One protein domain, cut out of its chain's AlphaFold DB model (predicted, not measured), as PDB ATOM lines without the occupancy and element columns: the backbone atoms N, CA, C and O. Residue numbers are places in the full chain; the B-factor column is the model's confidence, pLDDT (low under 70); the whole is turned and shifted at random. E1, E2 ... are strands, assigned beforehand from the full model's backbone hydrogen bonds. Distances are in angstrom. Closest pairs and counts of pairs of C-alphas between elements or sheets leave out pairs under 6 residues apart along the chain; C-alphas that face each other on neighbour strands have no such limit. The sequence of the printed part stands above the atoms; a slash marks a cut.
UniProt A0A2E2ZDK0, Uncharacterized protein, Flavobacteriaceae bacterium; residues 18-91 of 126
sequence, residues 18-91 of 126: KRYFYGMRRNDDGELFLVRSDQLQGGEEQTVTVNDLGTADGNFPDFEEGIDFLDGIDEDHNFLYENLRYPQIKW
ATOM      1  N   LYS A  18     -15.808  18.577   6.535       89.25
ATOM      2  CA  LYS A  18     -17.246  18.557   6.849       89.25
ATOM      3  C   LYS A  18     -18.074  18.825   5.598       89.25
ATOM      4  O   LYS A  18     -17.997  19.902   5.032       89.25
ATOM      5  N   ARG A  19     -18.902  17.871   5.176       90.69
ATOM      6  CA  ARG A  19     -19.638  17.966   3.903       90.69
ATOM      7  C   ARG A  19     -20.663  19.099   3.839       90.69
ATOM      8  O   ARG A  19     -20.878  19.638   2.760       90.69
ATOM      9  N   TYR A  20     -21.321  19.420   4.946       93.38
ATOM     10  CA  TYR A  20     -22.441  20.353   4.950       93.38
ATOM     11  C   TYR A  20     -22.087  21.627   5.703       93.38
ATOM     12  O   TYR A  20     -21.698  21.570   6.872       93.38
ATOM     13  N   PHE A  21     -22.278  22.757   5.028       94.00
ATOM     14  CA  PHE A  21     -22.291  24.090   5.615       94.00
ATOM     15  C   PHE A  21     -23.720  24.462   5.999       94.00
ATOM     16  O   PHE A  21     -24.651  24.252   5.215       94.00
ATOM     17  N   TYR A  22     -23.873  25.076   7.165       94.69
ATOM     18  CA  TYR A  22     -25.112  25.643   7.665       94.69
ATOM     19  C   TYR A  22     -24.891  27.092   8.063       94.69
ATOM     20  O   TYR A  22     -23.963  27.391   8.811       94.69
ATOM     21  N   GLY A  23     -25.779  27.971   7.612       94.12
ATOM     22  CA  GLY A  23     -25.853  29.354   8.069       94.12
ATOM     23  C   GLY A  23     -27.240  29.633   8.628       94.12
ATOM     24  O   GLY A  23     -28.240  29.210   8.045       94.12
ATOM     25  N   MET A  24     -27.306  30.331   9.756       92.06
ATOM     26  CA  MET A  24     -28.556  30.735  10.387       92.06
ATOM     27  C   MET A  24     -28.570  32.244  10.600       92.06
ATOM     28  O   MET A  24     -27.591  32.821  11.075       92.06
ATOM     29  N   ARG A  25     -29.687  32.879  10.239       91.00
ATOM     30  CA  ARG A  25     -29.943  34.299  10.495       91.00
ATOM     31  C   ARG A  25     -31.393  34.521  10.889       91.00
ATOM     32  O   ARG A  25     -32.266  33.732  10.531       91.00
ATOM     33  N   ARG A  26     -31.646  35.618  11.592       88.19
ATOM     34  CA  ARG A  26     -32.986  36.078  11.955       88.19
ATOM     35  C   ARG A  26     -33.203  37.472  11.373       88.19
ATOM     36  O   ARG A  26     -32.241  38.231  11.307       88.19
ATOM     37  N   ASN A  27     -34.414  37.796  10.929       86.06
ATOM     38  CA  ASN A  27     -34.767  39.179  10.581       86.06
ATOM     39  C   ASN A  27     -35.396  39.918  11.777       86.06
ATOM     40  O   ASN A  27     -35.653  39.322  12.825       86.06
ATOM     41  N   ASP A  28     -35.661  41.210  11.602       84.50
ATOM     42  CA  ASP A  28     -36.226  42.076  12.647       84.50
ATOM     43  C   ASP A  28     -37.640  41.652  13.079       84.50
ATOM     44  O   ASP A  28     -38.000  41.778  14.251       84.50
ATOM     45  N   ASP A  29     -38.420  41.075  12.160       85.12
ATOM     46  CA  ASP A  29     -39.748  40.506  12.438       85.12
ATOM     47  C   ASP A  29     -39.674  39.174  13.201       85.12
ATOM     48  O   ASP A  29     -40.663  38.659  13.731       85.12
ATOM     49  N   GLY A  30     -38.470  38.620  13.306       81.81
ATOM     50  CA  GLY A  30     -38.159  37.453  14.091       81.81
ATOM     51  C   GLY A  30     -38.233  36.123  13.349       81.81
ATOM     52  O   GLY A  30     -38.079  35.091  14.006       81.81
ATOM     53  N   GLU A  31     -38.428  36.139  12.033       84.94
ATOM     54  CA  GLU A  31     -38.352  34.973  11.155       84.94
ATOM     55  C   GLU A  31     -36.930  34.415  11.117       84.94
ATOM     56  O   GLU A  31     -35.945  35.158  11.132       84.94
ATOM     57  N   LEU A  32     -36.831  33.089  11.051       84.88
ATOM     58  CA  LEU A  32     -35.569  32.367  11.034       84.88
ATOM     59  C   LEU A  32     -35.290  31.840   9.629       84.88
ATOM     60  O   LEU A  32     -36.098  31.110   9.057       84.88
ATOM     61  N   PHE A  33     -34.109  32.150   9.112       87.56
ATOM     62  CA  PHE A  33     -33.625  31.672   7.827       87.56
ATOM     63  C   PHE A  33     -32.480  30.702   8.068       87.56
ATOM     64  O   PHE A  33     -31.529  31.011   8.790       87.56
ATOM     65  N   LEU A  34     -32.570  29.533   7.439       87.94
ATOM     66  CA  LEU A  34     -31.514  28.536   7.443       87.94
ATOM     67  C   LEU A  34     -31.086  28.272   6.009       87.94
ATOM     68  O   LEU A  34     -31.911  27.941   5.157       87.94
ATOM     69  N   VAL A  35     -29.786  28.364   5.764       90.06
ATOM     70  CA  VAL A  35     -29.174  27.926   4.514       90.06
ATOM     71  C   VAL A  35     -28.386  26.649   4.763       90.06
ATOM     72  O   VAL A  35     -27.763  26.479   5.813       90.06
ATOM     73  N   ARG A  36     -28.407  25.753   3.778       91.06
ATOM     74  CA  ARG A  36     -27.553  24.569   3.731       91.06
ATOM     75  C   ARG A  36     -26.855  24.524   2.381       91.06
ATOM     76  O   ARG A  36     -27.538  24.533   1.360       91.06
ATOM     77  N   SER A  37     -25.537  24.371   2.390       91.69
ATOM     78  CA  SER A  37     -24.750  24.049   1.197       91.69
ATOM     79  C   SER A  37     -24.100  22.676   1.364       91.69
ATOM     80  O   SER A  37     -23.569  22.354   2.430       91.69
ATOM     81  N   ASP A  38     -24.218  21.838   0.335       91.31
ATOM     82  CA  ASP A  38     -23.548  20.541   0.255       91.31
ATOM     83  C   ASP A  38     -22.298  20.687  -0.613       91.31
ATOM     84  O   ASP A  38     -22.400  20.898  -1.817       91.31
ATOM     85  N   GLN A  39     -21.119  20.515  -0.017       87.38
ATOM     86  CA  GLN A  39     -19.840  20.673  -0.713       87.38
ATOM     87  C   GLN A  39     -19.624  19.683  -1.869       87.38
ATOM     88  O   GLN A  39     -18.786  19.914  -2.738       87.38
ATOM     89  N   LEU A  40     -20.357  18.564  -1.896       87.50
ATOM     90  CA  LEU A  40     -20.313  17.612  -3.011       87.50
ATOM     91  C   LEU A  40     -21.305  17.953  -4.126       87.50
ATOM     92  O   LEU A  40     -21.250  17.345  -5.198       87.50
ATOM     93  N   GLN A  41     -22.221  18.889  -3.886       86.50
ATOM     94  CA  GLN A  41     -23.188  19.336  -4.870       86.50
ATOM     95  C   GLN A  41     -22.639  20.574  -5.587       86.50
ATOM     96  O   GLN A  41     -22.334  21.592  -4.978       86.50
ATOM     97  N   GLY A  42     -22.498  20.480  -6.908       82.44
ATOM     98  CA  GLY A  42     -22.154  21.628  -7.746       82.44
ATOM     99  C   GLY A  42     -23.392  22.389  -8.225       82.44
ATOM    100  O   GLY A  42     -24.520  21.911  -8.100       82.44
ATOM    101  N   GLY A  43     -23.158  23.540  -8.854       82.50
ATOM    102  CA  GLY A  43     -24.188  24.365  -9.491       82.50
ATOM    103  C   GLY A  43     -24.290  25.757  -8.878       82.50
ATOM    104  O   GLY A  43     -23.818  25.999  -7.770       82.50
ATOM    105  N   GLU A  44     -24.917  26.679  -9.609       75.94
ATOM    106  CA  GLU A  44     -25.111  28.068  -9.160       75.94
ATOM    107  C   GLU A  44     -25.980  28.144  -7.892       75.94
ATOM    108  O   GLU A  44     -25.767  29.000  -7.037       75.94
ATOM    109  N   GLU A  45     -26.885  27.175  -7.715       74.19
ATOM    110  CA  GLU A  45     -27.757  27.038  -6.541       74.19
ATOM    111  C   GLU A  45     -27.025  26.574  -5.265       74.19
ATOM    112  O   GLU A  45     -27.612  26.585  -4.188       74.19
ATOM    113  N   GLN A  46     -25.758  26.151  -5.357       82.88
ATOM    114  CA  GLN A  46     -24.935  25.732  -4.208       82.88
ATOM    115  C   GLN A  46     -23.932  26.806  -3.788       82.88
ATOM    116  O   GLN A  46     -22.860  26.512  -3.261       82.88
ATOM    117  N   THR A  47     -24.280  28.068  -4.022       85.62
ATOM    118  CA  THR A  47     -23.494  29.217  -3.582       85.62
ATOM    119  C   THR A  47     -24.098  29.810  -2.316       85.62
ATOM    120  O   THR A  47     -25.315  29.902  -2.167       85.62
ATOM    121  N   VAL A  48     -23.240  30.195  -1.373       89.94
ATOM    122  CA  VAL A  48     -23.652  30.894  -0.155       89.94
ATOM    123  C   VAL A  48     -22.780  32.124   0.011       89.94
ATOM    124  O   VAL A  48     -21.554  32.027   0.057       89.94
ATOM    125  N   THR A  49     -23.420  33.282   0.119       92.19
ATOM    126  CA  THR A  49     -22.746  34.532   0.470       92.19
ATOM    127  C   THR A  49     -22.494  34.559   1.974       92.19
ATOM    128  O   THR A  49     -23.429  34.423   2.760       92.19
ATOM    129  N   VAL A  50     -21.231  34.725   2.370       93.38
ATOM    130  CA  VAL A  50     -20.834  34.848   3.783       93.38
ATOM    131  C   VAL A  50     -20.913  36.303   4.234       93.38
ATOM    132  O   VAL A  50     -21.626  36.609   5.184       93.38
ATOM    133  N   ASN A  51     -20.221  37.195   3.522       94.38
ATOM    134  CA  ASN A  51     -20.262  38.631   3.765       94.38
ATOM    135  C   ASN A  51     -21.056  39.323   2.653       94.38
ATOM    136  O   ASN A  51     -20.755  39.147   1.470       94.38
ATOM    137  N   ASP A  52     -22.047  40.109   3.043       94.12
ATOM    138  CA  ASP A  52     -22.764  41.021   2.172       94.12
ATOM    139  C   ASP A  52     -21.887  42.207   1.753       94.12
ATOM    140  O   ASP A  52     -20.798  42.456   2.279       94.12
ATOM    141  N   LEU A  53     -22.346  42.932   0.735       94.38
ATOM    142  CA  LEU A  53     -21.630  44.095   0.233       94.38
ATOM    143  C   LEU A  53     -21.639  45.214   1.285       94.38
ATOM    144  O   LEU A  53     -22.696  45.752   1.602       94.38
ATOM    145  N   GLY A  54     -20.457  45.626   1.742       93.56
ATOM    146  CA  GLY A  54     -20.311  46.700   2.722       93.56
ATOM    147  C   GLY A  54     -18.868  47.174   2.891       93.56
ATOM    148  O   GLY A  54     -18.003  46.922   2.047       93.56
ATOM    149  N   THR A  55     -18.606  47.907   3.975       94.38
ATOM    150  CA  THR A  55     -17.252  48.361   4.336       94.38
ATOM    151  C   THR A  55     -16.423  47.196   4.877       94.38
ATOM    152  O   THR A  55     -16.958  46.291   5.505       94.38
ATOM    153  N   ALA A  56     -15.106  47.205   4.665       91.25
ATOM    154  CA  ALA A  56     -14.256  46.091   5.096       91.25
ATOM    155  C   ALA A  56     -14.297  45.841   6.618       91.25
ATOM    156  O   ALA A  56     -14.158  44.698   7.038       91.25
ATOM    157  N   ASP A  57     -14.535  46.886   7.414       93.00
ATOM    158  CA  ASP A  57     -14.584  46.817   8.879       93.00
ATOM    159  C   ASP A  57     -15.785  46.009   9.402       93.00
ATOM    160  O   ASP A  57     -15.732  45.479  10.507       93.00
ATOM    161  N   GLY A  58     -16.858  45.895   8.610       92.00
ATOM    162  CA  GLY A  58     -18.051  45.116   8.957       92.00
ATOM    163  C   GLY A  58     -17.989  43.644   8.542       92.00
ATOM    164  O   GLY A  58     -18.929  42.903   8.821       92.00
ATOM    165  N   ASN A  59     -16.926  43.214   7.852       94.81
ATOM    166  CA  ASN A  59     -16.784  41.837   7.378       94.81
ATOM    167  C   ASN A  59     -16.301  40.907   8.486       94.81
ATOM    168  O   ASN A  59     -15.425  41.268   9.267       94.81
ATOM    169  N   PHE A  60     -16.772  39.663   8.454       95.62
ATOM    170  CA  PHE A  60     -16.158  38.576   9.205       95.62
ATOM    171  C   PHE A  60     -14.882  38.092   8.486       95.62
ATOM    172  O   PHE A  60     -14.993  37.600   7.354       95.62
ATOM    173  N   PRO A  61     -13.682  38.243   9.084       93.31
ATOM    174  CA  PRO A  61     -12.419  37.920   8.417       93.31
ATOM    175  C   PRO A  61     -11.999  36.453   8.581       93.31
ATOM    176  O   PRO A  61     -11.287  35.930   7.727       93.31
ATOM    177  N   ASP A  62     -12.457  35.787   9.642       92.75
ATOM    178  CA  ASP A  62     -11.960  34.475  10.075       92.75
ATOM    179  C   ASP A  62     -12.811  33.315   9.532       92.75
ATOM    180  O   ASP A  62     -12.987  32.283  10.181       92.75
ATOM    181  N   PHE A  63     -13.383  33.484   8.338       92.88
ATOM    182  CA  PHE A  63     -14.135  32.411   7.702       92.88
ATOM    183  C   PHE A  63     -13.198  31.269   7.299       92.88
ATOM    184  O   PHE A  63     -12.347  31.425   6.422       92.88
ATOM    185  N   GLU A  64     -13.409  30.103   7.902       91.56
ATOM    186  CA  GLU A  64     -12.645  28.891   7.627       91.56
ATOM    187  C   GLU A  64     -13.575  27.681   7.464       91.56
ATOM    188  O   GLU A  64     -14.575  27.518   8.172       91.56
ATOM    189  N   GLU A  65     -13.245  26.813   6.507       89.00
ATOM    190  CA  GLU A  65     -13.985  25.575   6.280       89.00
ATOM    191  C   GLU A  65     -13.844  24.627   7.478       89.00
ATOM    192  O   GLU A  65     -12.747  24.326   7.943       89.00
ATOM    193  N   GLY A  66     -14.969  24.099   7.959       89.75
ATOM    194  CA  GLY A  66     -14.989  23.113   9.038       89.75
ATOM    195  C   GLY A  66     -14.894  23.702  10.447       89.75
ATOM    196  O   GLY A  66     -14.991  22.931  11.405       89.75
ATOM    197  N   ILE A  67     -14.760  25.026  10.584       92.94
ATOM    198  CA  ILE A  67     -14.801  25.734  11.868       92.94
ATOM    199  C   ILE A  67     -16.197  26.325  12.082       92.94
ATOM    200  O   ILE A  67     -16.699  27.100  11.270       92.94
ATOM    201  N   ASP A  68     -16.833  25.929  13.185       95.50
ATOM    202  CA  ASP A  68     -18.104  26.509  13.619       95.50
ATOM    203  C   ASP A  68     -17.869  27.936  14.147       95.50
ATOM    204  O   ASP A  68     -16.896  28.189  14.857       95.50
ATOM    205  N   PHE A  69     -18.798  28.847  13.865       95.69
ATOM    206  CA  PHE A  69     -18.813  30.200  14.415       95.69
ATOM    207  C   PHE A  69     -20.217  30.504  14.934       95.69
ATOM    208  O   PHE A  69     -21.139  30.672  14.148       95.69
ATOM    209  N   LEU A  70     -20.408  30.523  16.254       93.69
ATOM    210  CA  LEU A  70     -21.731  30.689  16.879       93.69
ATOM    211  C   LEU A  70     -21.887  32.022  17.625       93.69
ATOM    212  O   LEU A  70     -22.990  32.344  18.071       93.69
ATOM    213  N   ASP A  71     -20.800  32.788  17.696       93.38
ATOM    214  CA  ASP A  71     -20.648  33.992  18.511       93.38
ATOM    215  C   ASP A  71     -20.808  35.278  17.677       93.38
ATOM    216  O   ASP A  71     -20.236  36.314  18.001       93.38
ATOM    217  N   GLY A  72     -21.555  35.233  16.569       91.56
ATOM    218  CA  GLY A  72     -21.832  36.415  15.742       91.56
ATOM    219  C   GLY A  72     -22.885  37.362  16.319       91.56
ATOM    220  O   GLY A  72     -23.134  38.415  15.729       91.56
ATOM    221  N   ILE A  73     -23.484  37.002  17.458       91.69
ATOM    222  CA  ILE A  73     -24.448  37.810  18.209       91.69
ATOM    223  C   ILE A  73     -23.975  37.893  19.666       91.69
ATOM    224  O   ILE A  73     -23.648  36.862  20.256       91.69
ATOM    225  N   ASP A  74     -23.934  39.100  20.231       91.25
ATOM    226  CA  ASP A  74     -23.509  39.329  21.617       91.25
ATOM    227  C   ASP A  74     -24.636  39.091  22.645       91.25
ATOM    228  O   ASP A  74     -25.772  38.743  22.309       91.25
ATOM    229  N   GLU A  75     -24.318  39.274  23.929       90.88
ATOM    230  CA  GLU A  75     -25.264  39.112  25.045       90.88
ATOM    231  C   GLU A  75     -26.446  40.099  24.996       90.88
ATOM    232  O   GLU A  75     -27.517  39.810  25.532       90.88
ATOM    233  N   ASP A  76     -26.265  41.239  24.328       92.25
ATOM    234  CA  ASP A  76     -27.272  42.283  24.140       92.25
ATOM    235  C   ASP A  76     -28.083  42.083  22.839       92.25
ATOM    236  O   ASP A  76     -28.962  42.887  22.518       92.25
ATOM    237  N   HIS A  77     -27.850  40.976  22.125       86.75
ATOM    238  CA  HIS A  77     -28.419  40.631  20.821       86.75
ATOM    239  C   HIS A  77     -27.999  41.545  19.659       86.75
ATOM    240  O   HIS A  77     -28.716  41.637  18.659       86.75
ATOM    241  N   ASN A  78     -26.839  42.192  19.750       89.75
ATOM    242  CA  ASN A  78     -26.272  42.945  18.636       89.75
ATOM    243  C   ASN A  78     -25.422  42.043  17.741       89.75
ATOM    244  O   ASN A  78     -24.740  41.127  18.201       89.75
ATOM    245  N   PHE A  79     -25.433  42.346  16.447       90.56
ATOM    246  CA  PHE A  79     -24.575  41.695  15.466       90.56
ATOM    247  C   PHE A  79     -23.135  42.194  15.620       90.56
ATOM    248  O   PHE A  79     -22.894  43.400  15.594       90.56
ATOM    249  N   LEU A  80     -22.176  41.273  15.736       92.56
ATOM    250  CA  LEU A  80     -20.755  41.636  15.837       92.56
ATOM    251  C   LEU A  80     -20.175  42.116  14.498       92.56
ATOM    252  O   LEU A  80     -19.254  42.928  14.481       92.56
ATOM    253  N   TYR A  81     -20.715  41.612  13.388       94.75
ATOM    254  CA  TYR A  81     -20.261  41.901  12.030       94.75
ATOM    255  C   TYR A  81     -21.463  42.296  11.175       94.75
ATOM    256  O   TYR A  81     -22.301  41.454  10.861       94.75
ATOM    257  N   GLU A  82     -21.553  43.573  10.803       93.00
ATOM    258  CA  GLU A  82     -22.703  44.122  10.068       93.00
ATOM    259  C   GLU A  82     -22.892  43.466   8.695       93.00
ATOM    260  O   GLU A  82     -24.019  43.226   8.268       93.00
ATOM    261  N   ASN A  83     -21.794  43.120   8.019       94.69
ATOM    262  CA  ASN A  83     -21.866  42.489   6.707       94.69
ATOM    263  C   ASN A  83     -21.984  40.965   6.805       94.69
ATOM    264  O   ASN A  83     -22.180  40.318   5.779       94.69
ATOM    265  N   LEU A  84     -21.829  40.352   7.983       94.56
ATOM    266  CA  LEU A  84     -21.930  38.901   8.103       94.56
ATOM    267  C   LEU A  84     -23.392  38.480   7.967       94.56
ATOM    268  O   LEU A  84     -24.201  38.641   8.880       94.56
ATOM    269  N   ARG A  85     -23.715  37.862   6.833       92.81
ATOM    270  CA  ARG A  85     -25.086  37.477   6.499       92.81
ATOM    271  C   ARG A  85     -25.665  36.451   7.469       92.81
ATOM    272  O   ARG A  85     -26.847  36.504   7.804       92.81
ATOM    273  N   TYR A  86     -24.842  35.489   7.882       94.81
ATOM    274  CA  TYR A  86     -25.214  34.423   8.809       94.81
ATOM    275  C   TYR A  86     -24.346  34.532  10.062       94.81
ATOM    276  O   TYR A  86     -23.218  34.038  10.055       94.81
ATOM    277  N   PRO A  87     -24.846  35.157  11.142       93.94
ATOM    278  CA  PRO A  87     -24.085  35.331  12.382       93.94
ATOM    279  C   PRO A  87     -23.720  34.012  13.056       93.94
ATOM    280  O   PRO A  87     -22.816  33.961  13.884       93.94
ATOM    281  N   GLN A  88     -24.457  32.950  12.730       94.44
ATOM    282  CA  GLN A  88     -24.203  31.614  13.234       94.44
ATOM    283  C   GLN A  88     -23.978  30.666  12.063       94.44
ATOM    284  O   GLN A  88     -24.861  30.441  11.232       94.44
ATOM    285  N   ILE A  89     -22.772  30.120  12.017       95.56
ATOM    286  CA  ILE A  89     -22.259  29.208  11.012       95.56
ATOM    287  C   ILE A  89     -21.905  27.892  11.689       95.56
ATOM    288  O   ILE A  89     -21.268  27.851  12.743       95.56
ATOM    289  N   LYS A  90     -22.287  26.798  11.043       94.81
ATOM    290  CA  LYS A  90     -21.974  25.456  11.500       94.81
ATOM    291  C   LYS A  90     -21.577  24.551  10.348       94.81
ATOM    292  O   LYS A  90     -22.181  24.579   9.281       94.81
ATOM    293  N   TRP A  91     -20.643  23.654  10.619       94.69
ATOM    294  CA  TRP A  91     -20.273  22.563   9.741       94.69
ATOM    295  C   TRP A  91     -20.636  21.203  10.355       94.69
ATOM    296  O   TRP A  91     -20.441  20.944  11.548       94.69
TER     297      TRP A  91
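This is residues 18 to 91 of the 126 residues of an uncharacterized protein of Flavobacteriaceae bacterium (UniProt A0A2E2ZDK0). What does the model look like? It has little regular structure: E1 and E2 make a hairpin, short E3 runs beside E1, and one long loop, residues 39 to 87, winds from E2 round to E3. What is printed? 74 residues, no named helix and three named strands, E1, E2, E3, in an antiparallel sheet ordered E2, E1, E3; the class is all strand, with 18 residues in strands. It is compact, with a radius of gyration of the C-alphas of 12.6 A and spans of 37 by 27 by 21 A.

What comes first? E1, residues 20 to 26, and E2, residues 32 to 38, form a hairpin, antiparallel at 165 degrees; N 33 and O 25 are within hydrogen-bond range, 2.8 A. What follows? E3, residues 88 to 91, is antiparallel to E1 at 167 degrees, with N 22 and O 90 at 2.8 A. E2 and E3 are apart.

Where does E1 begin? C-alpha 20 is at (-22.441, 20.353, 4.950); E1 spans 20.2 A, E2 20.0 A. Where does E3 end? C-alpha 91 is at (-20.273, 22.563, 9.741), 10.5 A from C-alpha 88.

How large? The farthest C-alphas, Gly 42 and Asp 76, are 38.3 A apart. Any cut or doubt? The printed part has no cut, the E2 to E3 link is long, and no printed residue is under 70 in pLDDT.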